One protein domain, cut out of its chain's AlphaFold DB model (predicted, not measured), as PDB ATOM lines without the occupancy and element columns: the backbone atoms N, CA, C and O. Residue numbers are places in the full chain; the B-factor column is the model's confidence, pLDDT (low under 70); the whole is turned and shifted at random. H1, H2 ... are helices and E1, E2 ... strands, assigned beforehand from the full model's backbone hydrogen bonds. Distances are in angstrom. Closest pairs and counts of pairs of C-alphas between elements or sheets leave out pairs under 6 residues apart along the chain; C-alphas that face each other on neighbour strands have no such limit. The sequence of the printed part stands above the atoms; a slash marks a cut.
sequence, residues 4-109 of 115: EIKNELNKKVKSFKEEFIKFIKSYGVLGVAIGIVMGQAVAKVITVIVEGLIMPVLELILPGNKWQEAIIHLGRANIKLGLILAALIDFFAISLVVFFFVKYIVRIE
ATOM      1  N   GLU A   4     199.350 170.434 262.147       75.12
ATOM      2  CA  GLU A   4     199.275 171.651 261.322       75.12
ATOM      3  C   GLU A   4     199.944 171.477 259.949       75.12
ATOM      4  O   GLU A   4     199.373 171.838 258.917       75.12
ATOM      5  N   ILE A   5     201.101 170.807 259.908       72.00
ATOM      6  CA  ILE A   5     201.836 170.522 258.666       72.00
ATOM      7  C   ILE A   5     201.018 169.602 257.751       72.00
ATOM      8  O   ILE A   5     200.990 169.783 256.532       72.00
ATOM      9  N   LYS A   6     200.277 168.648 258.327       69.94
ATOM     10  CA  LYS A   6     199.402 167.734 257.576       69.94
ATOM     11  C   LYS A   6     198.244 168.468 256.876       69.94
ATOM     12  O   LYS A   6     197.810 168.040 255.807       69.94
ATOM     13  N   ASN A   7     197.763 169.568 257.456       67.12
ATOM     14  CA  ASN A   7     196.629 170.338 256.943       67.12
ATOM     15  C   ASN A   7     197.044 171.318 255.825       67.12
ATOM     16  O   ASN A   7     196.363 171.425 254.804       67.12
ATOM     17  N   GLU A   8     198.210 171.955 255.962       65.06
ATOM     18  CA  GLU A   8     198.851 172.769 254.913       65.06
ATOM     19  C   GLU A   8     199.204 171.930 253.667       65.06
ATOM     20  O   GLU A   8     198.951 172.344 252.532       65.06
ATOM     21  N   LEU A   9     199.696 170.699 253.866       64.25
ATOM     22  CA  LEU A   9     199.935 169.733 252.785       64.25
ATOM     23  C   LEU A   9     198.633 169.317 252.078       64.25
ATOM     24  O   LEU A   9     198.592 169.321 250.851       64.25
ATOM     25  N   ASN A  10     197.545 169.046 252.808       63.03
ATOM     26  CA  ASN A  10     196.239 168.724 252.204       63.03
ATOM     27  C   ASN A  10     195.632 169.899 251.415       63.03
ATOM     28  O   ASN A  10     194.952 169.689 250.413       63.03
ATOM     29  N   LYS A  11     195.894 171.144 251.833       60.53
ATOM     30  CA  LYS A  11     195.425 172.362 251.150       60.53
ATOM     31  C   LYS A  11     196.183 172.630 249.844       60.53
ATOM     32  O   LYS A  11     195.595 173.138 248.892       60.53
ATOM     33  N   LYS A  12     197.471 172.271 249.797       56.62
ATOM     34  CA  LYS A  12     198.348 172.412 248.622       56.62
ATOM     35  C   LYS A  12     198.245 171.226 247.649       56.62
ATOM     36  O   LYS A  12     198.598 171.364 246.484       56.62
ATOM     37  N   VAL A  13     197.720 170.089 248.112       58.31
ATOM     38  CA  VAL A  13     197.407 168.884 247.322       58.31
ATOM     39  C   VAL A  13     195.905 168.837 246.994       58.31
ATOM     40  O   VAL A  13     195.287 167.777 246.985       58.31
ATOM     41  N   LYS A  14     195.287 169.974 246.644       60.03
ATOM     42  CA  LYS A  14     194.157 169.881 245.712       60.03
ATOM     43  C   LYS A  14     194.737 169.373 244.408       60.03
ATOM     44  O   LYS A  14     195.429 170.090 243.694       60.03
ATOM     45  N   SER A  15     194.567 168.076 244.183       76.81
ATOM     46  CA  SER A  15     195.117 167.389 243.025       76.81
ATOM     47  C   SER A  15     194.717 168.160 241.770       76.81
ATOM     48  O   SER A  15     193.554 168.525 241.632       76.81
ATOM     49  N   PHE A  16     195.648 168.380 240.840       82.62
ATOM     50  CA  PHE A  16     195.380 168.974 239.523       82.62
ATOM     51  C   PHE A  16     194.094 168.425 238.875       82.62
ATOM     52  O   PHE A  16     193.346 169.158 238.237       82.62
ATOM     53  N   LYS A  17     193.776 167.144 239.117       84.69
ATOM     54  CA  LYS A  17     192.517 166.499 238.730       84.69
ATOM     55  C   LYS A  17     191.270 167.230 239.246       84.69
ATOM     56  O   LYS A  17     190.310 167.377 238.502       84.69
ATOM     57  N   GLU A  18     191.246 167.657 240.501       87.69
ATOM     58  CA  GLU A  18     190.117 168.373 241.102       87.69
ATOM     59  C   GLU A  18     189.966 169.780 240.529       87.69
ATOM     60  O   GLU A  18     188.849 170.192 240.220       87.69
ATOM     61  N   GLU A  19     191.075 170.496 240.335       83.56
ATOM     62  CA  GLU A  19     191.078 171.820 239.702       83.56
ATOM     63  C   GLU A  19     190.634 171.737 238.243       83.56
ATOM     64  O   GLU A  19     189.798 172.523 237.799       83.56
ATOM     65  N   PHE A  20     191.101 170.718 237.527       83.56
ATOM     66  CA  PHE A  20     190.723 170.442 236.150       83.56
ATOM     67  C   PHE A  20     189.252 170.022 236.017       83.56
ATOM     68  O   PHE A  20     188.530 170.549 235.171       83.56
ATOM     69  N   ILE A  21     188.756 169.130 236.882       84.25
ATOM     70  CA  ILE A  21     187.329 168.764 236.911       84.25
ATOM     71  C   ILE A  21     186.476 169.989 237.256       84.25
ATOM     72  O   ILE A  21     185.407 170.176 236.669       84.25
ATOM     73  N   LYS A  22     186.930 170.833 238.189       84.50
ATOM     74  CA  LYS A  22     186.241 172.075 238.542       84.50
ATOM     75  C   LYS A  22     186.223 173.046 237.361       84.50
ATOM     76  O   LYS A  22     185.164 173.580 237.067       84.50
ATOM     77  N   PHE A  23     187.328 173.194 236.631       84.31
ATOM     78  CA  PHE A  23     187.414 173.976 235.397       84.31
ATOM     79  C   PHE A  23     186.414 173.480 234.338       84.31
ATOM     80  O   PHE A  23     185.547 174.233 233.896       84.31
ATOM     81  N   ILE A  24     186.446 172.191 234.000       84.56
ATOM     82  CA  ILE A  24     185.537 171.591 233.015       84.56
ATOM     83  C   ILE A  24     184.058 171.841 233.371       84.56
ATOM     84  O   ILE A  24     183.248 172.138 232.489       84.56
ATOM     85  N   LYS A  25     183.709 171.743 234.661       83.31
ATOM     86  CA  LYS A  25     182.349 171.997 235.161       83.31
ATOM     87  C   LYS A  25     181.990 173.486 235.177       83.31
ATOM     88  O   LYS A  25     180.871 173.830 234.816       83.31
ATOM     89  N   SER A  26     182.909 174.360 235.584       78.94
ATOM     90  CA  SER A  26     182.664 175.802 235.725       78.94
ATOM     91  C   SER A  26     182.506 176.525 234.389       78.94
ATOM     92  O   SER A  26     181.750 177.487 234.321       78.94
ATOM     93  N   TYR A  27     183.182 176.065 233.336       75.44
ATOM     94  CA  TYR A  27     183.177 176.736 232.032       75.44
ATOM     95  C   TYR A  27     182.226 176.099 231.006       75.44
ATOM     96  O   TYR A  27     182.257 176.468 229.837       75.44
ATOM     97  N   GLY A  28     181.398 175.121 231.399       84.50
ATOM     98  CA  GLY A  28     180.432 174.484 230.488       84.50
ATOM     99  C   GLY A  28     181.064 173.746 229.295       84.50
ATOM    100  O   GLY A  28     180.364 173.376 228.352       84.50
ATOM    101  N   VAL A  29     182.379 173.499 229.335       85.81
ATOM    102  CA  VAL A  29     183.177 172.946 228.225       85.81
ATOM    103  C   VAL A  29     182.684 171.560 227.809       85.81
ATOM    104  O   VAL A  29     182.773 171.206 226.637       85.81
ATOM    105  N   LEU A  30     182.099 170.796 228.741       86.62
ATOM    106  CA  LEU A  30     181.491 169.493 228.449       86.62
ATOM    107  C   LEU A  30     180.407 169.584 227.373       86.62
ATOM    108  O   LEU A  30     180.406 168.771 226.455       86.62
ATOM    109  N   GLY A  31     179.515 170.574 227.461       88.81
ATOM    110  CA  GLY A  31     178.429 170.731 226.492       88.81
ATOM    111  C   GLY A  31     178.959 171.062 225.098       88.81
ATOM    112  O   GLY A  31     178.523 170.475 224.112       88.81
ATOM    113  N   VAL A  32     179.966 171.936 225.030       91.56
ATOM    114  CA  VAL A  32     180.630 172.312 223.775       91.56
ATOM    115  C   VAL A  32     181.359 171.116 223.163       91.56
ATOM    116  O   VAL A  32     181.200 170.843 221.975       91.56
ATOM    117  N   ALA A  33     182.112 170.362 223.967       90.44
ATOM    118  CA  ALA A  33     182.842 169.184 223.505       90.44
ATOM    119  C   ALA A  33     181.896 168.107 222.950       90.44
ATOM    120  O   ALA A  33     182.130 167.587 221.858       90.44
ATOM    121  N   ILE A  34     180.799 167.815 223.657       93.25
ATOM    122  CA  ILE A  34     179.777 166.866 223.194       93.25
ATOM    123  C   ILE A  34     179.126 167.375 221.905       93.25
ATOM    124  O   ILE A  34     178.999 166.611 220.950       93.25
ATOM    125  N   GLY A  35     178.770 168.661 221.843       94.19
ATOM    126  CA  GLY A  35     178.178 169.273 220.654       94.19
ATOM    127  C   GLY A  35     179.070 169.164 219.417       94.19
ATOM    128  O   GLY A  35     178.584 168.808 218.347       94.19
ATOM    129  N   ILE A  36     180.381 169.385 219.558       94.81
ATOM    130  CA  ILE A  36     181.341 169.253 218.451       94.81
ATOM    131  C   ILE A  36     181.453 167.795 217.989       94.81
ATOM    132  O   ILE A  36     181.371 167.530 216.791       94.81
ATOM    133  N   VAL A  37     181.618 166.847 218.916       95.81
ATOM    134  CA  VAL A  37     181.765 165.419 218.578       95.81
ATOM    135  C   VAL A  37     180.500 164.883 217.909       95.81
ATOM    136  O   VAL A  37     180.575 164.237 216.862       95.81
ATOM    137  N   MET A  38     179.331 165.200 218.470       95.69
ATOM    138  CA  MET A  38     178.047 164.817 217.884       95.69
ATOM    139  C   MET A  38     177.818 165.509 216.539       95.69
ATOM    140  O   MET A  38     177.379 164.859 215.593       95.69
ATOM    141  N   GLY A  39     178.181 166.787 216.412       93.56
ATOM    142  CA  GLY A  39     178.102 167.527 215.153       93.56
ATOM    143  C   GLY A  39     178.941 166.891 214.043       93.56
ATOM    144  O   GLY A  39     178.453 166.722 212.927       93.56
ATOM    145  N   GLN A  40     180.164 166.451 214.350       95.44
ATOM    146  CA  GLN A  40     181.007 165.720 213.395       95.44
ATOM    147  C   GLN A  40     180.398 164.372 212.992       95.44
ATOM    148  O   GLN A  40     180.453 164.001 211.820       95.44
ATOM    149  N   ALA A  41     179.818 163.634 213.941       95.69
ATOM    150  CA  ALA A  41     179.161 162.363 213.644       95.69
ATOM    151  C   ALA A  41     177.942 162.557 212.727       95.69
ATOM    152  O   ALA A  41     177.804 161.846 211.733       95.69
ATOM    153  N   VAL A  42     177.102 163.557 213.010       92.31
ATOM    154  CA  VAL A  42     175.941 163.904 212.176       92.31
ATOM    155  C   VAL A  42     176.378 164.350 210.782       92.31
ATOM    156  O   VAL A  42     175.818 163.876 209.797       92.31
ATOM    157  N   ALA A  43     177.413 165.190 210.678       92.50
ATOM    158  CA  ALA A  43     177.952 165.614 209.387       92.50
ATOM    159  C   ALA A  43     178.361 164.411 208.520       92.50
ATOM    160  O   ALA A  43     177.981 164.354 207.355       92.50
ATOM    161  N   LYS A  44     179.033 163.404 209.097       94.25
ATOM    162  CA  LYS A  44     179.396 162.166 208.380       94.25
ATOM    163  C   LYS A  44     178.179 161.399 207.868       94.25
ATOM    164  O   LYS A  44     178.202 160.929 206.736       94.25
ATOM    165  N   VAL A  45     177.126 161.270 208.676       93.31
ATOM    166  CA  VAL A  45     175.885 160.595 208.253       93.31
ATOM    167  C   VAL A  45     175.270 161.314 207.054       93.31
ATOM    168  O   VAL A  45     174.883 160.673 206.082       93.31
ATOM    169  N   ILE A  46     175.228 162.643 207.098       92.44
ATOM    170  CA  ILE A  46     174.699 163.461 206.005       92.44
ATOM    171  C   ILE A  46     175.547 163.295 204.741       92.44
ATOM    172  O   ILE A  46     174.984 163.101 203.666       92.44
ATOM    173  N   THR A  47     176.875 163.311 204.863       93.31
ATOM    174  CA  THR A  47     177.787 163.069 203.739       93.31
ATOM    175  C   THR A  47     177.518 161.716 203.082       93.31
ATOM    176  O   THR A  47     177.312 161.672 201.876       93.31
ATOM    177  N   VAL A  48     177.395 160.635 203.862       94.12
ATOM    178  CA  VAL A  48     177.096 159.293 203.325       94.12
ATOM    179  C   VAL A  48     175.742 159.248 202.609       94.12
ATOM    180  O   VAL A  48     175.607 158.574 201.592       94.12
ATOM    181  N   ILE A  49     174.732 159.972 203.101       91.69
ATOM    182  CA  ILE A  49     173.422 160.064 202.435       91.69
ATOM    183  C   ILE A  49     173.549 160.779 201.084       91.69
ATOM    184  O   ILE A  49     172.967 160.338 200.094       91.69
ATOM    185  N   VAL A  50     174.306 161.875 201.032       89.88
ATOM    186  CA  VAL A  50     174.525 162.637 199.795       89.88
ATOM    187  C   VAL A  50     175.305 161.807 198.783       89.88
ATOM    188  O   VAL A  50     174.850 161.641 197.653       89.88
ATOM    189  N   GLU A  51     176.428 161.229 199.196       89.75
ATOM    190  CA  GLU A  51     177.269 160.385 198.346       89.75
ATOM    191  C   GLU A  51     176.534 159.119 197.885       89.75
ATOM    192  O   GLU A  51     176.685 158.699 196.745       89.75
ATOM    193  N   GLY A  52     175.710 158.518 198.747       89.38
ATOM    194  CA  GLY A  52     175.013 157.267 198.447       89.38
ATOM    195  C   GLY A  52     173.733 157.422 197.626       89.38
ATOM    196  O   GLY A  52     173.351 156.483 196.930       89.38
ATOM    197  N   LEU A  53     173.048 158.568 197.706       87.56
ATOM    198  CA  LEU A  53     171.753 158.770 197.041       87.56
ATOM    199  C   LEU A  53     171.774 159.900 196.018       87.56
ATOM    200  O   LEU A  53     171.241 159.739 194.923       87.56
ATOM    201  N   ILE A  54     172.361 161.045 196.360       84.75
ATOM    202  CA  ILE A  54     172.303 162.235 195.506       84.75
ATOM    203  C   ILE A  54     173.332 162.142 194.381       84.75
ATOM    204  O   ILE A  54     172.984 162.417 193.234       84.75
ATOM    205  N   MET A  55     174.558 161.697 194.668       83.19
ATOM    206  CA  MET A  55     175.606 161.587 193.646       83.19
ATOM    207  C   MET A  55     175.243 160.632 192.496       83.19
ATOM    208  O   MET A  55     175.311 161.077 191.351       83.19
ATOM    209  N   PRO A  56     174.733 159.405 192.730       84.69
ATOM    210  CA  PRO A  56     174.319 158.522 191.636       84.69
ATOM    211  C   PRO A  56     173.186 159.109 190.781       84.69
ATOM    212  O   PRO A  56     173.123 158.890 189.572       84.69
ATOM    213  N   VAL A  57     172.285 159.884 191.394       85.81
ATOM    214  CA  VAL A  57     171.207 160.573 190.671       85.81
ATOM    215  C   VAL A  57     171.766 161.708 189.813       85.81
ATOM    216  O   VAL A  57     171.327 161.881 188.678       85.81
ATOM    217  N   LEU A  58     172.751 162.458 190.309       81.38
ATOM    218  CA  LEU A  58     173.427 163.501 189.534       81.38
ATOM    219  C   LEU A  58     174.235 162.917 188.365       81.38
ATOM    220  O   LEU A  58     174.191 163.472 187.267       81.38
ATOM    221  N   GLU A  59     174.906 161.783 188.569       80.75
ATOM    222  CA  GLU A  59     175.649 161.056 187.529       80.75
ATOM    223  C   GLU A  59     174.744 160.544 186.397       80.75
ATOM    224  O   GLU A  59     175.161 160.501 185.240       80.75
ATOM    225  N   LEU A  60     173.486 160.206 186.701       83.81
ATOM    226  CA  LEU A  60     172.507 159.814 185.686       83.81
ATOM    227  C   LEU A  60     172.104 160.989 184.775       83.81
ATOM    228  O   LEU A  60     171.799 160.783 183.601       83.81
ATOM    229  N   ILE A  61     172.094 162.214 185.308       82.00
ATOM    230  CA  ILE A  61     171.689 163.432 184.584       82.00
ATOM    231  C   ILE A  61     172.875 164.040 183.825       82.00
ATOM    232  O   ILE A  61     172.708 164.525 182.705       82.00
ATOM    233  N   LEU A  62     174.071 164.009 184.418       75.88
ATOM    234  CA  LEU A  62     175.327 164.419 183.794       75.88
ATOM    235  C   LEU A  62     176.196 163.177 183.544       75.88
ATOM    236  O   LEU A  62     177.106 162.901 184.332       75.88
ATOM    237  N   PRO A  63     175.941 162.428 182.454       66.31
ATOM    238  CA  PRO A  63     176.657 161.192 182.184       66.31
ATOM    239  C   PRO A  63     178.147 161.453 181.951       66.31
ATOM    240  O   PRO A  63     178.559 162.087 180.976       66.31
ATOM    241  N   GLY A  64     178.957 160.890 182.846       65.25
ATOM    242  CA  GLY A  64     180.411 160.855 182.762       65.25
ATOM    243  C   GLY A  64     181.095 161.889 183.652       65.25
ATOM    244  O   GLY A  64     180.931 163.091 183.473       65.25
ATOM    245  N   ASN A  65     181.989 161.419 184.524       68.38
ATOM    246  CA  ASN A  65     182.783 162.224 185.473       68.38
ATOM    247  C   ASN A  65     183.765 163.213 184.807       68.38
ATOM    248  O   ASN A  65     184.527 163.912 185.472       68.38
ATOM    249  N   LYS A  66     183.729 163.331 183.474       72.44
ATOM    250  CA  LYS A  66     184.595 164.218 182.688       72.44
ATOM    251  C   LYS A  66     184.420 165.692 183.049       72.44
ATOM    252  O   LYS A  66     185.362 166.463 182.900       72.44
ATOM    253  N   TRP A  67     183.239 166.095 183.522       76.50
ATOM    254  CA  TRP A  67     183.000 167.471 183.964       76.50
ATOM    255  C   TRP A  67     183.676 167.779 185.309       76.50
ATOM    256  O   TRP A  67     184.125 168.904 185.507       76.50
ATOM    257  N   GLN A  68     183.824 166.786 186.196       78.81
ATOM    258  CA  GLN A  68     184.560 166.915 187.464       78.81
ATOM    259  C   GLN A  68     186.077 166.932 187.234       78.81
ATOM    260  O   GLN A  68     186.830 167.582 187.960       78.81
ATOM    261  N   GLU A  69     186.530 166.264 186.176       79.94
ATOM    262  CA  GLU A  69     187.932 166.219 185.755       79.94
ATOM    263  C   GLU A  69     188.309 167.347 184.782       79.94
ATOM    264  O   GLU A  69     189.414 167.352 184.242       79.94
ATOM    265  N   ALA A  70     187.423 168.322 184.552       79.44
ATOM    266  CA  ALA A  70     187.707 169.439 183.662       79.44
ATOM    267  C   ALA A  70     188.897 170.266 184.186       79.44
ATOM    268  O   ALA A  70     188.819 170.934 185.225       79.44
ATOM    269  N   ILE A  71     190.004 170.224 183.442       81.44
ATOM    270  CA  ILE A  71     191.228 170.974 183.721       81.44
ATOM    271  C   ILE A  71     191.413 172.020 182.627       81.44
ATOM    272  O   ILE A  71     191.410 171.697 181.442       81.44
ATOM    273  N   ILE A  72     191.623 173.271 183.033       78.75
ATOM    274  CA  ILE A  72     192.125 174.313 182.140       78.75
ATOM    275  C   ILE A  72     193.628 174.439 182.358       78.75
ATOM    276  O   ILE A  72     194.097 174.706 183.468       78.75
ATOM    277  N   HIS A  73     194.383 174.251 181.280       80.75
ATOM    278  CA  HIS A  73     195.824 174.445 181.267       80.75
ATOM    279  C   HIS A  73     196.133 175.926 181.006       80.75
ATOM    280  O   HIS A  73     195.938 176.420 179.897       80.75
ATOM    281  N   LEU A  74     196.622 176.639 182.022       76.94
ATOM    282  CA  LEU A  74     197.169 177.993 181.887       76.94
ATOM    283  C   LEU A  74     198.693 177.919 182.018       76.94
ATOM    284  O   LEU A  74     199.260 177.976 183.111       76.94
ATOM    285  N   GLY A  75     199.370 177.749 180.880       80.19
ATOM    286  CA  GLY A  75     200.826 177.619 180.824       80.19
ATOM    287  C   GLY A  75     201.324 176.383 181.580       80.19
ATOM    288  O   GLY A  75     201.105 175.260 181.141       80.19
ATOM    289  N   ARG A  76     202.006 176.587 182.717       76.50
ATOM    290  CA  ARG A  76     202.474 175.510 183.621       76.50
ATOM    291  C   ARG A  76     201.493 175.167 184.749       76.50
ATOM    292  O   ARG A  76     201.741 174.213 185.482       76.50
ATOM    293  N   ALA A  77     200.421 175.938 184.924       74.75
ATOM    294  CA  ALA A  77     199.440 175.719 185.979       74.75
ATOM    295  C   ALA A  77     198.227 174.940 185.448       74.75
ATOM    296  O   ALA A  77     197.639 175.295 184.427       74.75
ATOM    297  N   ASN A  78     197.839 173.893 186.176       81.62
ATOM    298  CA  ASN A  78     196.645 173.098 185.900       81.62
ATOM    299  C   ASN A  78     195.521 173.546 186.838       81.62
ATOM    300  O   ASN A  78     195.533 173.204 188.023       81.62
ATOM    301  N   ILE A  79     194.555 174.310 186.326       81.88
ATOM    302  CA  ILE A  79     193.395 174.742 187.109       81.88
ATOM    303  C   ILE A  79     192.300 173.687 186.965       81.88
ATOM    304  O   ILE A  79     191.699 173.537 185.902       81.88
ATOM    305  N   LYS A  80     192.036 172.952 188.049       86.81
ATOM    306  CA  LYS A  80     190.990 171.921 188.120       86.81
ATOM    307  C   LYS A  80     189.614 172.557 188.348       86.81
ATOM    308  O   LYS A  80     189.069 172.474 189.445       86.81
ATOM    309  N   LEU A  81     189.061 173.222 187.332       85.94
ATOM    310  CA  LEU A  81     187.735 173.847 187.437       85.94
ATOM    311  C   LEU A  81     186.630 172.831 187.736       85.94
ATOM    312  O   LEU A  81     185.707 173.146 188.486       85.94
ATOM    313  N   GLY A  82     186.751 171.613 187.210       84.50
ATOM    314  CA  GLY A  82     185.787 170.551 187.471       84.50
ATOM    315  C   GLY A  82     185.681 170.182 188.953       84.50
ATOM    316  O   GLY A  82     184.578 169.987 189.455       84.50
ATOM    317  N   LEU A  83     186.799 170.205 189.689       85.94
ATOM    318  CA  LEU A  83     186.813 169.920 191.127       85.94
ATOM    319  C   LEU A  83     186.088 171.007 191.931       85.94
ATOM    320  O   LEU A  83     185.398 170.709 192.901       85.94
ATOM    321  N   ILE A  84     186.230 172.268 191.518       87.94
ATOM    322  CA  ILE A  84     185.559 173.398 192.169       87.94
ATOM    323  C   ILE A  84     184.048 173.302 191.942       87.94
ATOM    324  O   ILE A  84     183.272 173.470 192.881       87.94
ATOM    325  N   LEU A  85     183.628 173.000 190.710       87.12
ATOM    326  CA  LEU A  85     182.213 172.842 190.385       87.12
ATOM    327  C   LEU A  85     181.593 171.636 191.105       87.12
ATOM    328  O   LEU A  85     180.488 171.754 191.626       87.12
ATOM    329  N   ALA A  86     182.319 170.517 191.193       86.12
ATOM    330  CA  ALA A  86     181.905 169.351 191.968       86.12
ATOM    331  C   ALA A  86     181.693 169.709 193.445       86.12
ATOM    332  O   ALA A  86     180.609 169.493 193.973       86.12
ATOM    333  N   ALA A  87     182.668 170.377 194.071       89.06
ATOM    334  CA  ALA A  87     182.562 170.796 195.469       89.06
ATOM    335  C   ALA A  87     181.383 171.756 195.724       89.06
ATOM    336  O   ALA A  87     180.755 171.700 196.782       89.06
ATOM    337  N   LEU A  88     181.056 172.630 194.764       90.75
ATOM    338  CA  LEU A  88     179.872 173.490 194.854       90.75
ATOM    339  C   LEU A  88     178.577 172.675 194.809       90.75
ATOM    340  O   LEU A  88     177.682 172.915 195.620       90.75
ATOM    341  N   ILE A  89     178.474 171.713 193.893       87.81
ATOM    342  CA  ILE A  89     177.305 170.833 193.782       87.81
ATOM    343  C   ILE A  89     177.145 169.996 195.059       87.81
ATOM    344  O   ILE A  89     176.046 169.955 195.613       87.81
ATOM    345  N   ASP A  90     178.234 169.430 195.579       88.00
ATOM    346  CA  ASP A  90     178.243 168.672 196.835       88.00
ATOM    347  C   ASP A  90     177.781 169.536 198.011       88.00
ATOM    348  O   ASP A  90     176.953 169.114 198.819       88.00
ATOM    349  N   PHE A  91     178.249 170.786 198.092       91.62
ATOM    350  CA  PHE A  91     177.805 171.732 199.112       91.62
ATOM    351  C   PHE A  91     176.298 172.020 199.018       91.62
ATOM    352  O   PHE A  91     175.594 172.009 200.035       91.62
ATOM    353  N   PHE A  92     175.771 172.237 197.808       92.44
ATOM    354  CA  PHE A  92     174.332 172.420 197.604       92.44
ATOM    355  C   PHE A  92     173.538 171.164 197.982       92.44
ATOM    356  O   PHE A  92     172.517 171.276 198.661       92.44
ATOM    357  N   ALA A  93     174.024 169.975 197.634       91.12
ATOM    358  CA  ALA A  93     173.393 168.715 198.008       91.12
ATOM    359  C   ALA A  93     173.378 168.503 199.533       91.12
ATOM    360  O   ALA A  93     172.318 168.250 200.111       91.12
ATOM    361  N   ILE A  94     174.519 168.679 200.206       92.69
ATOM    362  CA  ILE A  94     174.634 168.575 201.668       92.69
ATOM    363  C   ILE A  94     173.719 169.588 202.350       92.69
ATOM    364  O   ILE A  94     172.961 169.213 203.242       92.69
ATOM    365  N   SER A  95     173.738 170.852 201.924       93.62
ATOM    366  CA  SER A  95     172.886 171.886 202.523       93.62
ATOM    367  C   SER A  95     171.394 171.575 202.361       93.62
ATOM    368  O   SER A  95     170.631 171.774 203.308       93.62
ATOM    369  N   LEU A  96     170.982 171.004 201.225       92.31
ATOM    370  CA  LEU A  96     169.610 170.555 200.999       92.31
ATOM    371  C   LEU A  96     169.233 169.405 201.944       92.31
ATOM    372  O   LEU A  96     168.172 169.451 202.570       92.31
ATOM    373  N   VAL A  97     170.103 168.403 202.098       91.19
ATOM    374  CA  VAL A  97     169.868 167.278 203.018       91.19
ATOM    375  C   VAL A  97     169.815 167.753 204.470       91.19
ATOM    376  O   VAL A  97     168.877 167.389 205.178       91.19
ATOM    377  N   VAL A  98     170.742 168.612 204.907       92.06
ATOM    378  CA  VAL A  98     170.714 169.241 206.243       92.06
ATOM    379  C   VAL A  98     169.400 169.994 206.445       92.06
ATOM    380  O   VAL A  98     168.747 169.829 207.476       92.06
ATOM    381  N   PHE A  99     168.987 170.799 205.464       90.94
ATOM    382  CA  PHE A  99     167.754 171.577 205.536       90.94
ATOM    383  C   PHE A  99     166.531 170.679 205.718       90.94
ATOM    384  O   PHE A  99     165.712 170.933 206.604       90.94
ATOM    385  N   PHE A 100     166.412 169.608 204.929       90.38
ATOM    386  CA  PHE A 100     165.334 168.641 205.111       90.38
ATOM    387  C   PHE A 100     165.433 167.944 206.466       90.38
ATOM    388  O   PHE A 100     164.432 167.888 207.174       90.38
ATOM    389  N   PHE A 101     166.615 167.477 206.865       87.75
ATOM    390  CA  PHE A 101     166.833 166.797 208.142       87.75
ATOM    391  C   PHE A 101     166.359 167.647 209.329       87.75
ATOM    392  O   PHE A 101     165.532 167.203 210.126       87.75
ATOM    393  N   VAL A 102     166.790 168.910 209.391       87.25
ATOM    394  CA  VAL A 102     166.350 169.864 210.419       87.25
ATOM    395  C   VAL A 102     164.848 170.123 210.312       87.25
ATOM    396  O   VAL A 102     164.145 170.077 211.318       87.25
ATOM    397  N   LYS A 103     164.322 170.346 209.104       85.12
ATOM    398  CA  LYS A 103     162.896 170.625 208.887       85.12
ATOM    399  C   LYS A 103     161.993 169.465 209.308       85.12
ATOM    400  O   LYS A 103     160.910 169.717 209.829       85.12
ATOM    401  N   TYR A 104     162.403 168.219 209.082       84.62
ATOM    402  CA  TYR A 104     161.640 167.042 209.495       84.62
ATOM    403  C   TYR A 104     161.692 166.836 211.009       84.62
ATOM    404  O   TYR A 104     160.652 166.558 211.596       84.62
ATOM    405  N   ILE A 105     162.852 167.035 211.643       79.94
ATOM    406  CA  ILE A 105     163.005 166.870 213.097       79.94
ATOM    407  C   ILE A 105     162.296 167.992 213.865       79.94
ATOM    408  O   ILE A 105     161.464 167.715 214.722       79.94
ATOM    409  N   VAL A 106     162.539 169.260 213.522       72.69
ATOM    410  CA  VAL A 106     161.958 170.417 214.233       72.69
ATOM    411  C   VAL A 106     160.433 170.463 214.099       72.69
ATOM    412  O   VAL A 106     159.730 170.905 215.005       72.69
ATOM    413  N   ARG A 107     159.875 169.963 212.990       61.66
ATOM    414  CA  ARG A 107     158.417 169.907 212.798       61.66
ATOM    415  C   ARG A 107     157.720 168.908 213.731       61.66
ATOM    416  O   ARG A 107     156.513 169.030 213.922       61.66
ATOM    417  N   ILE A 108     158.449 167.955 214.311       60.50
ATOM    418  CA  ILE A 108     157.905 166.976 215.264       60.50
ATOM    419  C   ILE A 108     157.712 167.606 216.659       60.50
ATOM    420  O   ILE A 108     156.857 167.154 217.416       60.50
ATOM    421  N   GLU A 109     158.408 168.701 216.976       62.28
ATOM    422  CA  GLU A 109     158.394 169.335 218.305       62.28
ATOM    423  C   GLU A 109     157.329 170.431 218.492       62.28
ATOM    424  O   GLU A 109     157.323 171.114 219.512       62.28
TER     425      GLU A 109
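Overview. This is residues 4 to 109 of the 115 residues of the protein "MscL family protein" of Nitrospirae bacterium (UniProt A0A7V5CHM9). Two long helices, H3 and H4, cross as an X, with a small strand hairpin, E1 and E2, at one end of H4. Residues 4 to 41, holding H1, H2 and part of H3, stick out as a long arm. The 106 printed residues, mostly helix, run H1, H2, H3, E1, E2, H4; they are extended, radius of gyration of the C-alphas 25.4 A, spanning 82 by 51 by 17 A.

Arrangement. E1, residues 72 to 74, and E2, residues 77 to 79, are an antiparallel hairpin; N 72 and O 79, 2.9 A apart, are within hydrogen-bond range. H4, residues 81 to 109, touches H3, residues 29 to 61, with residues 90 to 98 alone, at a steep tilt of 62 degrees, opposite ways; the closest C-alphas, Val 50 and Ile 94, are 6.2 A apart. H1, residues 4 to 12, and H2, residues 16 to 26, touch no helix. O i to N i+4 pairs are within range throughout H1 and H2, 26 of 29 in H3 and 23 of 25 in H4.

Along the chain. H3, 46.1 A long, has a kink of 31 degrees near residue 51; H4 measures 42.8 A. C-alpha 4 is at (199.275, 171.651, 261.322), C-alpha 109 at (158.394, 169.335, 218.305).

Size, cuts and confidence. The printed part has no cut and no long link. Residues 6 to 14, 63 to 65 and 107 to 109 have pLDDT under 70.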